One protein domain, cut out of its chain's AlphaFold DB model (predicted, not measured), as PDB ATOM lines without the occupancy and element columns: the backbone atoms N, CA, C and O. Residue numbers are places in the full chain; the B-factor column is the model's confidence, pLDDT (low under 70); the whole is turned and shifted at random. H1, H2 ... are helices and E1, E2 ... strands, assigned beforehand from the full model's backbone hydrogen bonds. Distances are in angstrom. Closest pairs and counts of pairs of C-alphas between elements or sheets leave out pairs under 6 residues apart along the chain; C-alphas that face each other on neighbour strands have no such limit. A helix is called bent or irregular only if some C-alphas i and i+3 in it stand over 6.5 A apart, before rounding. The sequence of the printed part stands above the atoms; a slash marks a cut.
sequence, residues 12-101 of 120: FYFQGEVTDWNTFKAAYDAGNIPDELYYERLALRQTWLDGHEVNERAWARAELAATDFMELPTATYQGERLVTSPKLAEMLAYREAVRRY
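What this domain is: This is residues 12 to 101 of the 120 residues of an uncharacterized protein of Vibrio sp. RC586 (UniProt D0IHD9). One long helix, H2, makes the long axis of a rod, with a kink of 36 degrees near residue 52; a small group of parts, the strand hairpin E1 and E2 and the short helix H1, is at the end where H2 begins. Beyond the other end of H2, residues 72 to 85 make a long loop, and H3 folds back along residues 60 to 71 of H2 as a helical hairpin, while residues 46 to 55 of H2 stand free. The printed part has 90 residues with two named strands and three named helices, in the order E1, E2, H1, H2, H3; the sheet, E1 - E2, is antiparallel and the class is mostly helix. The whole is extended, with a radius of gyration of the C-alphas of 20.9 A and spans of 59 by 24 by 21 A.

How they stand to each other: Strands E1, residues 12 to 14, and E2, residues 17 to 20, form an antiparallel hairpin, their directions at 124 degrees. N 12 and O 19 are within hydrogen-bond range at 3.0 A, as are N 19 and O 12 at 2.8 A. Helix H1, residues 21 to 29, follows E2 with no residue between them. H1 and helix H2, residues 35 to 71, are close but not clearly touching; their closest C-alphas, those of Tyr 28 and Tyr 38, are 7.0 A apart. They run opposite ways at a steep tilt of 37 degrees, only just past shallow. E1 and E2 are apart from H2. With residues 60 to 71 alone, H2 touches helix H3, residues 86 to 100; the closest C-alphas, those of Ala 60 and Val 98, are 6.0 A apart. H2 and H3 run opposite ways at a steep tilt of 38 degrees, only just past shallow. H1 and H3 are apart. In H1 and H3 every O i to N i+4 pair is within hydrogen-bond range; in H2, 28 of 33 are.

Where its parts are: E1 begins with C-alpha 12 at (216.971, 309.384, 275.393) and is 6.5 A long; E2 is 10.0 A long. H1 measures 12.1 A. H2 measures 49.9 A, from C-alpha 35 at (228.407, 317.284, 285.865) to C-alpha 71 at (194.165, 338.792, 256.636). H2 is irregular: C-alphas 66 and 69 are 7.5 A apart. H3 measures 21.6 A and ends with C-alpha 100 at (208.021, 335.170, 267.304).

The domain as a whole: The two C-alphas farthest apart, those of Pro 34 and Thr 74, are 59.8 A apart. The link from H2 to H3, residues 72 to 85, is long, and in it residues 76 to 77 pair antiparallel with residues 80 to 81; the other links are tight. The printed part has no cut. The mean pLDDT of the printed part is 92.6, and no printed residue is under 70.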
ATOM      1  N   PHE A  12     215.783 310.236 275.444       94.06
ATOM      2  CA  PHE A  12     216.971 309.384 275.393       94.06
ATOM      3  C   PHE A  12     216.932 308.317 276.484       94.06
ATOM      4  O   PHE A  12     216.158 308.405 277.433       94.06
ATOM      5  N   TYR A  13     217.776 307.296 276.351       93.12
ATOM      6  CA  TYR A  13     217.915 306.270 277.377       93.12
ATOM      7  C   TYR A  13     218.842 306.734 278.504       93.12
ATOM      8  O   TYR A  13     219.981 307.141 278.254       93.12
ATOM      9  N   PHE A  14     218.373 306.610 279.743       91.06
ATOM     10  CA  PHE A  14     219.137 306.840 280.963       91.06
ATOM     11  C   PHE A  14     218.775 305.763 281.991       91.06
ATOM     12  O   PHE A  14     217.604 305.494 282.221       91.06
ATOM     13  N   GLN A  15     219.786 305.100 282.564       89.25
ATOM     14  CA  GLN A  15     219.606 304.014 283.547       89.25
ATOM     15  C   GLN A  15     218.676 302.868 283.088       89.25
ATOM     16  O   GLN A  15     218.034 302.214 283.900       89.25
ATOM     17  N   GLY A  16     218.633 302.589 281.782       90.19
ATOM     18  CA  GLY A  16     217.807 301.517 281.212       90.19
ATOM     19  C   GLY A  16     216.367 301.920 280.888       90.19
ATOM     20  O   GLY A  16     215.643 301.120 280.302       90.19
ATOM     21  N   GLU A  17     215.971 303.160 281.175       93.12
ATOM     22  CA  GLU A  17     214.638 303.687 280.883       93.12
ATOM     23  C   GLU A  17     214.702 304.845 279.883       93.12
ATOM     24  O   GLU A  17     215.719 305.533 279.757       93.12
ATOM     25  N   VAL A  18     213.614 305.058 279.141       93.31
ATOM     26  CA  VAL A  18     213.468 306.247 278.293       93.31
ATOM     27  C   VAL A  18     213.096 307.421 279.191       93.31
ATOM     28  O   VAL A  18     212.072 307.382 279.866       93.31
ATOM     29  N   THR A  19     213.907 308.474 279.168       93.94
ATOM     30  CA  THR A  19     213.677 309.714 279.910       93.94
ATOM     31  C   THR A  19     213.593 310.906 278.959       93.94
ATOM     32  O   THR A  19     214.089 310.854 277.827       93.94
ATOM     33  N   ASP A  20     212.948 311.979 279.409       93.69
ATOM     34  CA  ASP A  20     212.947 313.271 278.726       93.69
ATOM     35  C   ASP A  20     213.920 314.257 279.386       93.69
ATOM     36  O   ASP A  20     214.442 314.041 280.485       93.69
ATOM     37  N   TRP A  21     214.183 315.361 278.686       93.69
ATOM     38  CA  TRP A  21     215.107 316.383 279.168       93.69
ATOM     39  C   TRP A  21     214.716 316.995 280.519       93.69
ATOM     40  O   TRP A  21     215.596 317.276 281.329       93.69
ATOM     41  N   ASN A  22     213.426 317.217 280.774       93.00
ATOM     42  CA  ASN A  22     212.974 317.893 281.989       93.00
ATOM     43  C   ASN A  22     213.146 316.983 283.206       93.00
ATOM     44  O   ASN A  22     213.649 317.432 284.237       93.00
ATOM     45  N   THR A  23     212.803 315.699 283.073       94.19
ATOM     46  CA  THR A  23     213.060 314.691 284.109       94.19
ATOM     47  C   THR A  23     214.553 314.565 284.400       94.19
ATOM     48  O   THR A  23     214.958 314.596 285.562       94.19
ATOM     49  N   PHE A  24     215.389 314.488 283.361       95.25
ATOM     50  CA  PHE A  24     216.840 314.421 283.529       95.25
ATOM     51  C   PHE A  24     217.404 315.679 284.201       95.25
ATOM     52  O   PHE A  24     218.180 315.578 285.148       95.25
ATOM     53  N   LYS A  25     216.978 316.873 283.772       94.69
ATOM     54  CA  LYS A  25     217.422 318.133 284.377       94.69
ATOM     55  C   LYS A  25     217.034 318.211 285.855       94.69
ATOM     56  O   LYS A  25     217.867 318.592 286.668       94.69
ATOM     57  N   ALA A  26     215.819 317.801 286.218       95.44
ATOM     58  CA  ALA A  26     215.391 317.771 287.615       95.44
ATOM     59  C   ALA A  26     216.264 316.834 288.472       95.44
ATOM     60  O   ALA A  26     216.598 317.166 289.608       95.44
ATOM     61  N   ALA A  27     216.680 315.687 287.927       94.31
ATOM     62  CA  ALA A  27     217.597 314.779 288.613       94.31
ATOM     63  C   ALA A  27     219.014 315.366 288.769       94.31
ATOM     64  O   ALA A  27     219.655 315.128 289.795       94.31
ATOM     65  N   TYR A  28     219.484 316.161 287.802       96.06
ATOM     66  CA  TYR A  28     220.736 316.915 287.913       96.06
ATOM     67  C   TYR A  28     220.652 318.016 288.968       96.06
ATOM     68  O   TYR A  28     221.496 318.065 289.859       96.06
ATOM     69  N   ASP A  29     219.592 318.825 288.936       96.06
ATOM     70  CA  ASP A  29     219.357 319.891 289.917       96.06
ATOM     71  C   ASP A  29     219.242 319.324 291.354       96.06
ATOM     72  O   ASP A  29     219.575 320.001 292.325       96.06
ATOM     73  N   ALA A  30     218.816 318.062 291.497       96.12
ATOM     74  CA  ALA A  30     218.769 317.326 292.763       96.12
ATOM     75  C   ALA A  30     220.113 316.690 293.191       96.12
ATOM     76  O   ALA A  30     220.177 316.070 294.252       96.12
ATOM     77  N   GLY A  31     221.175 316.809 292.388       95.94
ATOM     78  CA  GLY A  31     222.507 316.261 292.675       95.94
ATOM     79  C   GLY A  31     222.675 314.767 292.378       95.94
ATOM     80  O   GLY A  31     223.678 314.175 292.773       95.94
ATOM     81  N   ASN A  32     221.725 314.140 291.677       94.81
ATOM     82  CA  ASN A  32     221.770 312.705 291.356       94.81
ATOM     83  C   ASN A  32     222.544 312.394 290.064       94.81
ATOM     84  O   ASN A  32     222.696 311.227 289.700       94.81
ATOM     85  N   ILE A  33     222.998 313.422 289.343       95.31
ATOM     86  CA  ILE A  33     223.680 313.294 288.054       95.31
ATOM     87  C   ILE A  33     225.027 314.020 288.134       95.31
ATOM     88  O   ILE A  33     225.051 315.191 288.508       95.31
ATOM     89  N   PRO A  34     226.144 313.366 287.767       95.50
ATOM     90  CA  PRO A  34     227.443 314.026 287.672       95.50
ATOM     91  C   PRO A  34     227.474 315.104 286.580       95.50
ATOM     92  O   PRO A  34     226.894 314.918 285.508       95.50
ATOM     93  N   ASP A  35     228.236 316.173 286.813       96.25
ATOM     94  CA  ASP A  35     228.407 317.284 285.865       96.25
ATOM     95  C   ASP A  35     228.830 316.822 284.464       96.25
ATOM     96  O   ASP A  35     228.275 317.277 283.467       96.25
ATOM     97  N   GLU A  36     229.776 315.885 284.370       95.88
ATOM     98  CA  GLU A  36     230.272 315.363 283.088       95.88
ATOM     99  C   GLU A  36     229.143 314.774 282.230       95.88
ATOM    100  O   GLU A  36     228.995 315.127 281.059       95.88
ATOM    101  N   LEU A  37     228.282 313.953 282.841       95.12
ATOM    102  CA  LEU A  37     227.145 313.352 282.152       95.12
ATOM    103  C   LEU A  37     226.096 314.405 281.775       95.12
ATOM    104  O   LEU A  37     225.483 314.318 280.709       95.12
ATOM    105  N   TYR A  38     225.881 315.406 282.631       95.88
ATOM    106  CA  TYR A  38     224.986 316.514 282.316       95.88
ATOM    107  C   TYR A  38     225.465 317.292 281.084       95.88
ATOM    108  O   TYR A  38     224.678 317.512 280.160       95.88
ATOM    109  N   TYR A  39     226.750 317.653 281.023       96.88
ATOM    110  CA  TYR A  39     227.308 318.401 279.896       96.88
ATOM    111  C   TYR A  39     227.309 317.596 278.593       96.88
ATOM    112  O   TYR A  39     226.981 318.150 277.542       96.88
ATOM    113  N   GLU A  40     227.592 316.290 278.648       95.12
ATOM    114  CA  GLU A  40     227.464 315.402 277.485       95.12
ATOM    115  C   GLU A  40     226.027 315.418 276.939       95.12
ATOM    116  O   GLU A  40     225.789 315.643 275.748       95.12
ATOM    117  N   ARG A  41     225.037 315.238 277.821       94.81
ATOM    118  CA  ARG A  41     223.622 315.221 277.426       94.81
ATOM    119  C   ARG A  41     223.134 316.581 276.948       94.81
ATOM    120  O   ARG A  41     222.325 316.624 276.020       94.81
ATOM    121  N   LEU A  42     223.635 317.669 277.526       95.00
ATOM    122  CA  LEU A  42     223.348 319.027 277.077       95.00
ATOM    123  C   LEU A  42     223.844 319.257 275.644       95.00
ATOM    124  O   LEU A  42     223.092 319.786 274.826       95.00
ATOM    125  N   ALA A  43     225.061 318.819 275.317       95.25
ATOM    126  CA  ALA A  43     225.613 318.935 273.966       95.25
ATOM    127  C   ALA A  43     224.797 318.129 272.938       95.25
ATOM    128  O   ALA A  43     224.483 318.620 271.847       95.25
ATOM    129  N   LEU A  44     224.376 316.912 273.303       95.12
ATOM    130  CA  LEU A  44     223.495 316.095 272.462       95.12
ATOM    131  C   LEU A  44     222.122 316.749 272.266       95.12
ATOM    132  O   LEU A  44     221.624 316.789 271.142       95.12
ATOM    133  N   ARG A  45     221.538 317.329 273.325       94.62
ATOM    134  CA  ARG A  45     220.291 318.100 273.217       94.62
ATOM    135  C   ARG A  45     220.449 319.285 272.273       94.62
ATOM    136  O   ARG A  45     219.558 319.520 271.468       94.62
ATOM    137  N   GLN A  46     221.545 320.038 272.361       93.88
ATOM    138  CA  GLN A  46     221.779 321.181 271.472       93.88
ATOM    139  C   GLN A  46     221.830 320.746 270.006       93.88
ATOM    140  O   GLN A  46     221.129 321.329 269.183       93.88
ATOM    141  N   THR A  47     222.550 319.659 269.719       93.44
ATOM    142  CA  THR A  47     222.628 319.071 268.372       93.44
ATOM    143  C   THR A  47     221.253 318.615 267.875       93.44
ATOM    144  O   THR A  47     220.882 318.849 266.727       93.44
ATOM    145  N   TRP A  48     220.469 317.978 268.748       93.44
ATOM    146  CA  TRP A  48     219.105 317.560 268.436       93.44
ATOM    147  C   TRP A  48     218.199 318.766 268.140       93.44
ATOM    148  O   TRP A  48     217.489 318.764 267.138       93.44
ATOM    149  N   LEU A  49     218.276 319.828 268.951       92.62
ATOM    150  CA  LEU A  49     217.513 321.062 268.748       92.62
ATOM    151  C   LEU A  49     217.849 321.732 267.413       92.62
ATOM    152  O   LEU A  49     216.932 322.149 266.711       92.62
ATOM    153  N   ASP A  50     219.131 321.796 267.048       90.56
ATOM    154  CA  ASP A  50     219.569 322.342 265.756       90.56
ATOM    155  C   ASP A  50     218.967 321.553 264.581       90.56
ATOM    156  O   ASP A  50     218.506 322.133 263.597       90.56
ATOM    157  N   GLY A  51     218.926 320.220 264.692       88.56
ATOM    158  CA  GLY A  51     218.327 319.354 263.677       88.56
ATOM    159  C   GLY A  51     216.807 319.516 263.565       88.56
ATOM    160  O   GLY A  51     216.266 319.577 262.459       88.56
ATOM    161  N   HIS A  52     216.113 319.620 264.700       89.31
ATOM    162  CA  HIS A  52     214.653 319.746 264.736       89.31
ATOM    163  C   HIS A  52     214.145 321.149 264.402       89.31
ATOM    164  O   HIS A  52     213.003 321.285 263.959       89.31
ATOM    165  N   GLU A  53     214.986 322.181 264.510       91.38
ATOM    166  CA  GLU A  53     214.648 323.555 264.128       91.38
ATOM    167  C   GLU A  53     214.102 323.641 262.691       91.38
ATOM    168  O   GLU A  53     213.191 324.419 262.405       91.38
ATOM    169  N   VAL A  54     214.617 322.812 261.776       89.88
ATOM    170  CA  VAL A  54     214.155 322.758 260.380       89.88
ATOM    171  C   VAL A  54     212.695 322.307 260.287       89.88
ATOM    172  O   VAL A  54     211.924 322.892 259.522       89.88
ATOM    173  N   ASN A  55     212.307 321.307 261.079       89.50
ATOM    174  CA  ASN A  55     210.937 320.796 261.118       89.50
ATOM    175  C   ASN A  55     209.994 321.822 261.747       89.50
ATOM    176  O   ASN A  55     208.920 322.079 261.207       89.50
ATOM    177  N   GLU A  56     210.422 322.474 262.829       92.12
ATOM    178  CA  GLU A  56     209.639 323.530 263.473       92.12
ATOM    179  C   GLU A  56     209.455 324.725 262.533       92.12
ATOM    180  O   GLU A  56     208.336 325.187 262.330       92.12
ATOM    181  N   ARG A  57     210.506 325.162 261.834       92.56
ATOM    182  CA  ARG A  57     210.390 326.206 260.806       92.56
ATOM    183  C   ARG A  57     209.410 325.823 259.695       92.56
ATOM    184  O   ARG A  57     208.700 326.692 259.184       92.56
ATOM    185  N   ALA A  58     209.398 324.556 259.280       91.44
ATOM    186  CA  ALA A  58     208.451 324.066 258.284       91.44
ATOM    187  C   ALA A  58     207.010 324.109 258.815       91.44
ATOM    188  O   ALA A  58     206.131 324.590 258.102       91.44
ATOM    189  N   TRP A  59     206.793 323.698 260.069       92.19
ATOM    190  CA  TRP A  59     205.507 323.822 260.759       92.19
ATOM    191  C   TRP A  59     205.034 325.282 260.819       92.19
ATOM    192  O   TRP A  59     203.942 325.581 260.349       92.19
ATOM    193  N   ALA A  60     205.878 326.216 261.272       93.12
ATOM    194  CA  ALA A  60     205.523 327.637 261.367       93.12
ATOM    195  C   ALA A  60     205.068 328.225 260.032       93.12
ATOM    196  O   ALA A  60     204.086 328.958 259.946       93.12
ATOM    197  N   ARG A  61     205.808 327.900 258.965       92.94
ATOM    198  CA  ARG A  61     205.482 328.349 257.610       92.94
ATOM    199  C   ARG A  61     204.168 327.754 257.130       92.94
ATOM    200  O   ARG A  61     203.407 328.470 256.488       92.94
ATOM    201  N   ALA A  62     203.910 326.483 257.431       91.62
ATOM    202  CA  ALA A  62     202.650 325.835 257.095       91.62
ATOM    203  C   ALA A  62     201.472 326.493 257.831       91.62
ATOM    204  O   ALA A  62     200.487 326.832 257.186       91.62
ATOM    205  N   GLU A  63     201.601 326.769 259.133       91.38
ATOM    206  CA  GLU A  63     200.560 327.446 259.924       91.38
ATOM    207  C   GLU A  63     200.267 328.865 259.424       91.38
ATOM    208  O   GLU A  63     199.107 329.266 259.288       91.38
ATOM    209  N   LEU A  64     201.311 329.638 259.111       93.12
ATOM    210  CA  LEU A  64     201.137 330.974 258.547       93.12
ATOM    211  C   LEU A  64     200.469 330.896 257.169       93.12
ATOM    212  O   LEU A  64     199.474 331.574 256.945       93.12
ATOM    213  N   ALA A  65     200.927 330.012 256.283       91.88
ATOM    214  CA  ALA A  65     200.314 329.844 254.967       91.88
ATOM    215  C   ALA A  65     198.840 329.405 255.055       91.88
ATOM    216  O   ALA A  65     197.995 329.932 254.330       91.88
ATOM    217  N   ALA A  66     198.507 328.491 255.973       88.69
ATOM    218  CA  ALA A  66     197.141 328.013 256.186       88.69
ATOM    219  C   ALA A  66     196.188 329.123 256.659       88.69
ATOM    220  O   ALA A  66     194.987 329.067 256.403       88.69
ATOM    221  N   THR A  67     196.716 330.154 257.322       90.50
ATOM    222  CA  THR A  67     195.927 331.254 257.896       90.50
ATOM    223  C   THR A  67     196.056 332.573 257.126       90.50
ATOM    224  O   THR A  67     195.417 333.556 257.500       90.50
ATOM    225  N   ASP A  68     196.816 332.622 256.025       90.88
ATOM    226  CA  ASP A  68     197.059 333.854 255.253       90.88
ATOM    227  C   ASP A  68     195.774 334.460 254.671       90.88
ATOM    228  O   ASP A  68     195.607 335.681 254.652       90.88
ATOM    229  N   PHE A  69     194.821 333.625 254.246       88.69
ATOM    230  CA  PHE A  69     193.555 334.103 253.679       88.69
ATOM    231  C   PHE A  69     192.736 334.949 254.667       88.69
ATOM    232  O   PHE A  69     191.898 335.746 254.242       88.69
ATOM    233  N   MET A  70     192.965 334.786 255.975       89.00
ATOM    234  CA  MET A  70     192.222 335.483 257.023       89.00
ATOM    235  C   MET A  70     192.593 336.961 257.155       89.00
ATOM    236  O   MET A  70     191.809 337.726 257.710       89.00
ATOM    237  N   GLU A  71     193.745 337.384 256.625       87.25
ATOM    238  CA  GLU A  71     194.165 338.792 256.636       87.25
ATOM    239  C   GLU A  71     193.442 339.634 255.564       87.25
ATOM    240  O   GLU A  71     193.524 340.864 255.567       87.25
ATOM    241  N   LEU A  72     192.700 339.001 254.648       90.31
ATOM    242  CA  LEU A  72     191.983 339.707 253.589       90.31
ATOM    243  C   LEU A  72     190.762 340.475 254.145       90.31
ATOM    244  O   LEU A  72     189.975 339.918 254.911       90.31
ATOM    245  N   PRO A  73     190.481 341.713 253.687       86.25
ATOM    246  CA  PRO A  73     189.307 342.488 254.133       86.25
ATOM    247  C   PRO A  73     187.944 341.833 253.838       86.25
ATOM    248  O   PRO A  73     186.905 342.206 254.405       86.25
ATOM    249  N   THR A  74     187.935 340.887 252.899       90.38
ATOM    250  CA  THR A  74     186.776 340.097 252.470       90.38
ATOM    251  C   THR A  74     186.764 338.695 253.073       90.38
ATOM    252  O   THR A  74     185.906 337.899 252.702       90.38
ATOM    253  N   ALA A  75     187.697 338.372 253.972       90.56
ATOM    254  CA  ALA A  75     187.800 337.045 254.551       90.56
ATOM    255  C   ALA A  75     186.540 336.686 255.346       90.56
ATOM    256  O   ALA A  75     186.043 337.455 256.180       90.56
ATOM    257  N   THR A  76     186.049 335.481 255.088       90.88
ATOM    258  CA  THR A  76     184.953 334.863 255.823       90.88
ATOM    259  C   THR A  76     185.400 333.506 256.337       90.88
ATOM    260  O   THR A  76     186.062 332.769 255.607       90.88
ATOM    261  N   TYR A  77     185.003 333.151 257.552       88.38
ATOM    262  CA  TYR A  77     185.239 331.832 258.127       88.38
ATOM    263  C   TYR A  77     183.918 331.269 258.643       88.38
ATOM    264  O   TYR A  77     183.222 331.935 259.406       88.38
ATOM    265  N   GLN A  78     183.543 330.074 258.176       87.75
ATOM    266  CA  GLN A  78     182.255 329.433 258.493       87.75
ATOM    267  C   GLN A  78     181.035 330.361 258.279       87.75
ATOM    268  O   GLN A  78     180.093 330.374 259.065       87.75
ATOM    269  N   GLY A  79     181.060 331.173 257.214       86.50
ATOM    270  CA  GLY A  79     179.982 332.113 256.874       86.50
ATOM    271  C   GLY A  79     179.999 333.443 257.641       86.50
ATOM    272  O   GLY A  79     179.225 334.338 257.309       86.50
ATOM    273  N   GLU A  80     180.897 333.620 258.611       89.19
ATOM    274  CA  GLU A  80     181.064 334.870 259.354       89.19
ATOM    275  C   GLU A  80     182.182 335.723 258.746       89.19
ATOM    276  O   GLU A  80     183.257 335.219 258.423       89.19
ATOM    277  N   ARG A  81     181.961 337.034 258.613       91.38
ATOM    278  CA  ARG A  81     182.994 337.962 258.142       91.38
ATOM    279  C   ARG A  81     183.996 338.259 259.258       91.38
ATOM    280  O   ARG A  81     183.625 338.796 260.299       91.38
ATOM    281  N   LEU A  82     185.276 337.980 259.012       91.06
ATOM    282  CA  LEU A  82     186.321 338.095 260.033       91.06
ATOM    283  C   LEU A  82     186.601 339.546 260.439       91.06
ATOM    284  O   LEU A  82     186.807 339.810 261.615       91.06
ATOM    285  N   VAL A  83     186.538 340.500 259.504       89.12
ATOM    286  CA  VAL A  83     186.882 341.914 259.769       89.12
ATOM    287  C   VAL A  83     186.052 342.566 260.882       89.12
ATOM    288  O   VAL A  83     186.506 343.504 261.527       89.12
ATOM    289  N   THR A  84     184.833 342.076 261.103       87.88
ATOM    290  CA  THR A  84     183.913 342.567 262.139       87.88
ATOM    291  C   THR A  84     183.868 341.665 263.372       87.88
ATOM    292  O   THR A  84     183.127 341.955 264.306       87.88
ATOM    293  N   SER A  85     184.618 340.563 263.368       92.19
ATOM    294  CA  SER A  85     184.585 339.525 264.392       92.19
ATOM    295  C   SER A  85     185.800 339.629 265.319       92.19
ATOM    296  O   SER A  85     186.908 339.894 264.839       92.19
ATOM    297  N   PRO A  86     185.663 339.344 266.630       91.19
ATOM    298  CA  PRO A  86     186.818 339.206 267.524       91.19
ATOM    299  C   PRO A  86     187.793 338.105 267.067       91.19
ATOM    300  O   PRO A  86     188.988 338.188 267.351       91.19
ATOM    301  N   LYS A  87     187.315 337.135 266.272       92.06
ATOM    302  CA  LYS A  87     188.117 336.056 265.678       92.06
ATOM    303  C   LYS A  87     189.321 336.566 264.888       92.06
ATOM    304  O   LYS A  87     190.382 335.948 264.935       92.06
ATOM    305  N   LEU A  88     189.196 337.698 264.186       92.44
ATOM    306  CA  LEU A  88     190.328 338.259 263.446       92.44
ATOM    307  C   LEU A  88     191.450 338.698 264.391       92.44
ATOM    308  O   LEU A  88     192.610 338.393 264.136       92.44
ATOM    309  N   ALA A  89     191.117 339.371 265.494       92.06
ATOM    310  CA  ALA A  89     192.114 339.815 266.464       92.06
ATOM    311  C   ALA A  89     192.826 338.624 267.127       92.06
ATOM    312  O   ALA A  89     194.051 338.628 267.238       92.06
ATOM    313  N   GLU A  90     192.076 337.582 267.500       94.19
ATOM    314  CA  GLU A  90     192.637 336.342 268.049       94.19
ATOM    315  C   GLU A  90     193.567 335.639 267.053       94.19
ATOM    316  O   GLU A  90     194.664 335.218 267.421       94.19
ATOM    317  N   MET A  91     193.170 335.555 265.779       93.94
ATOM    318  CA  MET A  91     193.994 334.935 264.743       93.94
ATOM    319  C   MET A  91     195.266 335.738 264.455       93.94
ATOM    320  O   MET A  91     196.337 335.162 264.284       93.94
ATOM    321  N   LEU A  92     195.184 337.070 264.431       93.50
ATOM    322  CA  LEU A  92     196.359 337.924 264.262       93.50
ATOM    323  C   LEU A  92     197.333 337.781 265.438       93.50
ATOM    324  O   LEU A  92     198.541 337.702 265.219       93.50
ATOM    325  N   ALA A  93     196.820 337.692 266.669       94.69
ATOM    326  CA  ALA A  93     197.641 337.432 267.849       94.69
ATOM    327  C   ALA A  93     198.322 336.055 267.775       94.69
ATOM    328  O   ALA A  93     199.519 335.948 268.035       94.69
ATOM    329  N   TYR A  94     197.586 335.022 267.354       95.19
ATOM    330  CA  TYR A  94     198.137 333.687 267.126       95.19
ATOM    331  C   TYR A  94     199.246 333.691 266.065       95.19
ATOM    332  O   TYR A  94     200.346 333.207 266.321       95.19
ATOM    333  N   ARG A  95     199.001 334.299 264.898       95.25
ATOM    334  CA  ARG A  95     199.998 334.420 263.822       95.25
ATOM    335  C   ARG A  95     201.247 335.158 264.287       95.25
ATOM    336  O   ARG A  95     202.354 334.757 263.943       95.25
ATOM    337  N   GLU A  96     201.092 336.207 265.087       95.69
ATOM    338  CA  GLU A  96     202.237 336.922 265.645       95.69
ATOM    339  C   GLU A  96     203.028 336.062 266.638       95.69
ATOM    340  O   GLU A  96     204.258 336.072 266.601       95.69
ATOM    341  N   ALA A  97     202.352 335.255 267.462       95.62
ATOM    342  CA  ALA A  97     203.020 334.266 268.303       95.62
ATOM    343  C   ALA A  97     203.803 333.250 267.450       95.62
ATOM    344  O   ALA A  97     204.971 333.002 267.729       95.62
ATOM    345  N   VAL A  98     203.232 332.747 266.349       95.00
ATOM    346  CA  VAL A  98     203.918 331.838 265.401       95.00
ATOM    347  C   VAL A  98     205.076 332.512 264.646       95.00
ATOM    348  O   VAL A  98     205.992 331.839 264.186       95.00
ATOM    349  N   ARG A  99     205.105 333.841 264.511       94.69
ATOM    350  CA  ARG A  99     206.271 334.545 263.939       94.69
ATOM    351  C   ARG A  99     207.405 334.723 264.944       94.69
ATOM    352  O   ARG A  99     208.560 334.798 264.535       94.69
ATOM    353  N   ARG A 100     207.070 334.849 266.230       94.50
ATOM    354  CA  ARG A 100     208.021 335.170 267.304       94.50
ATOM    355  C   ARG A 100     208.489 333.970 268.111       94.50
ATOM    356  O   ARG A 100     209.469 334.126 268.831       94.50
ATOM    357  N   TYR A 101     207.789 332.838 268.031       93.06
ATOM    358  CA  TYR A 101     208.100 331.691 268.876       93.06
ATOM    359  C   TYR A 101     209.531 331.208 268.655       93.06
ATOM    360  O   TYR A 101     210.050 331.206 267.530       93.06
TER     361      TYR A 101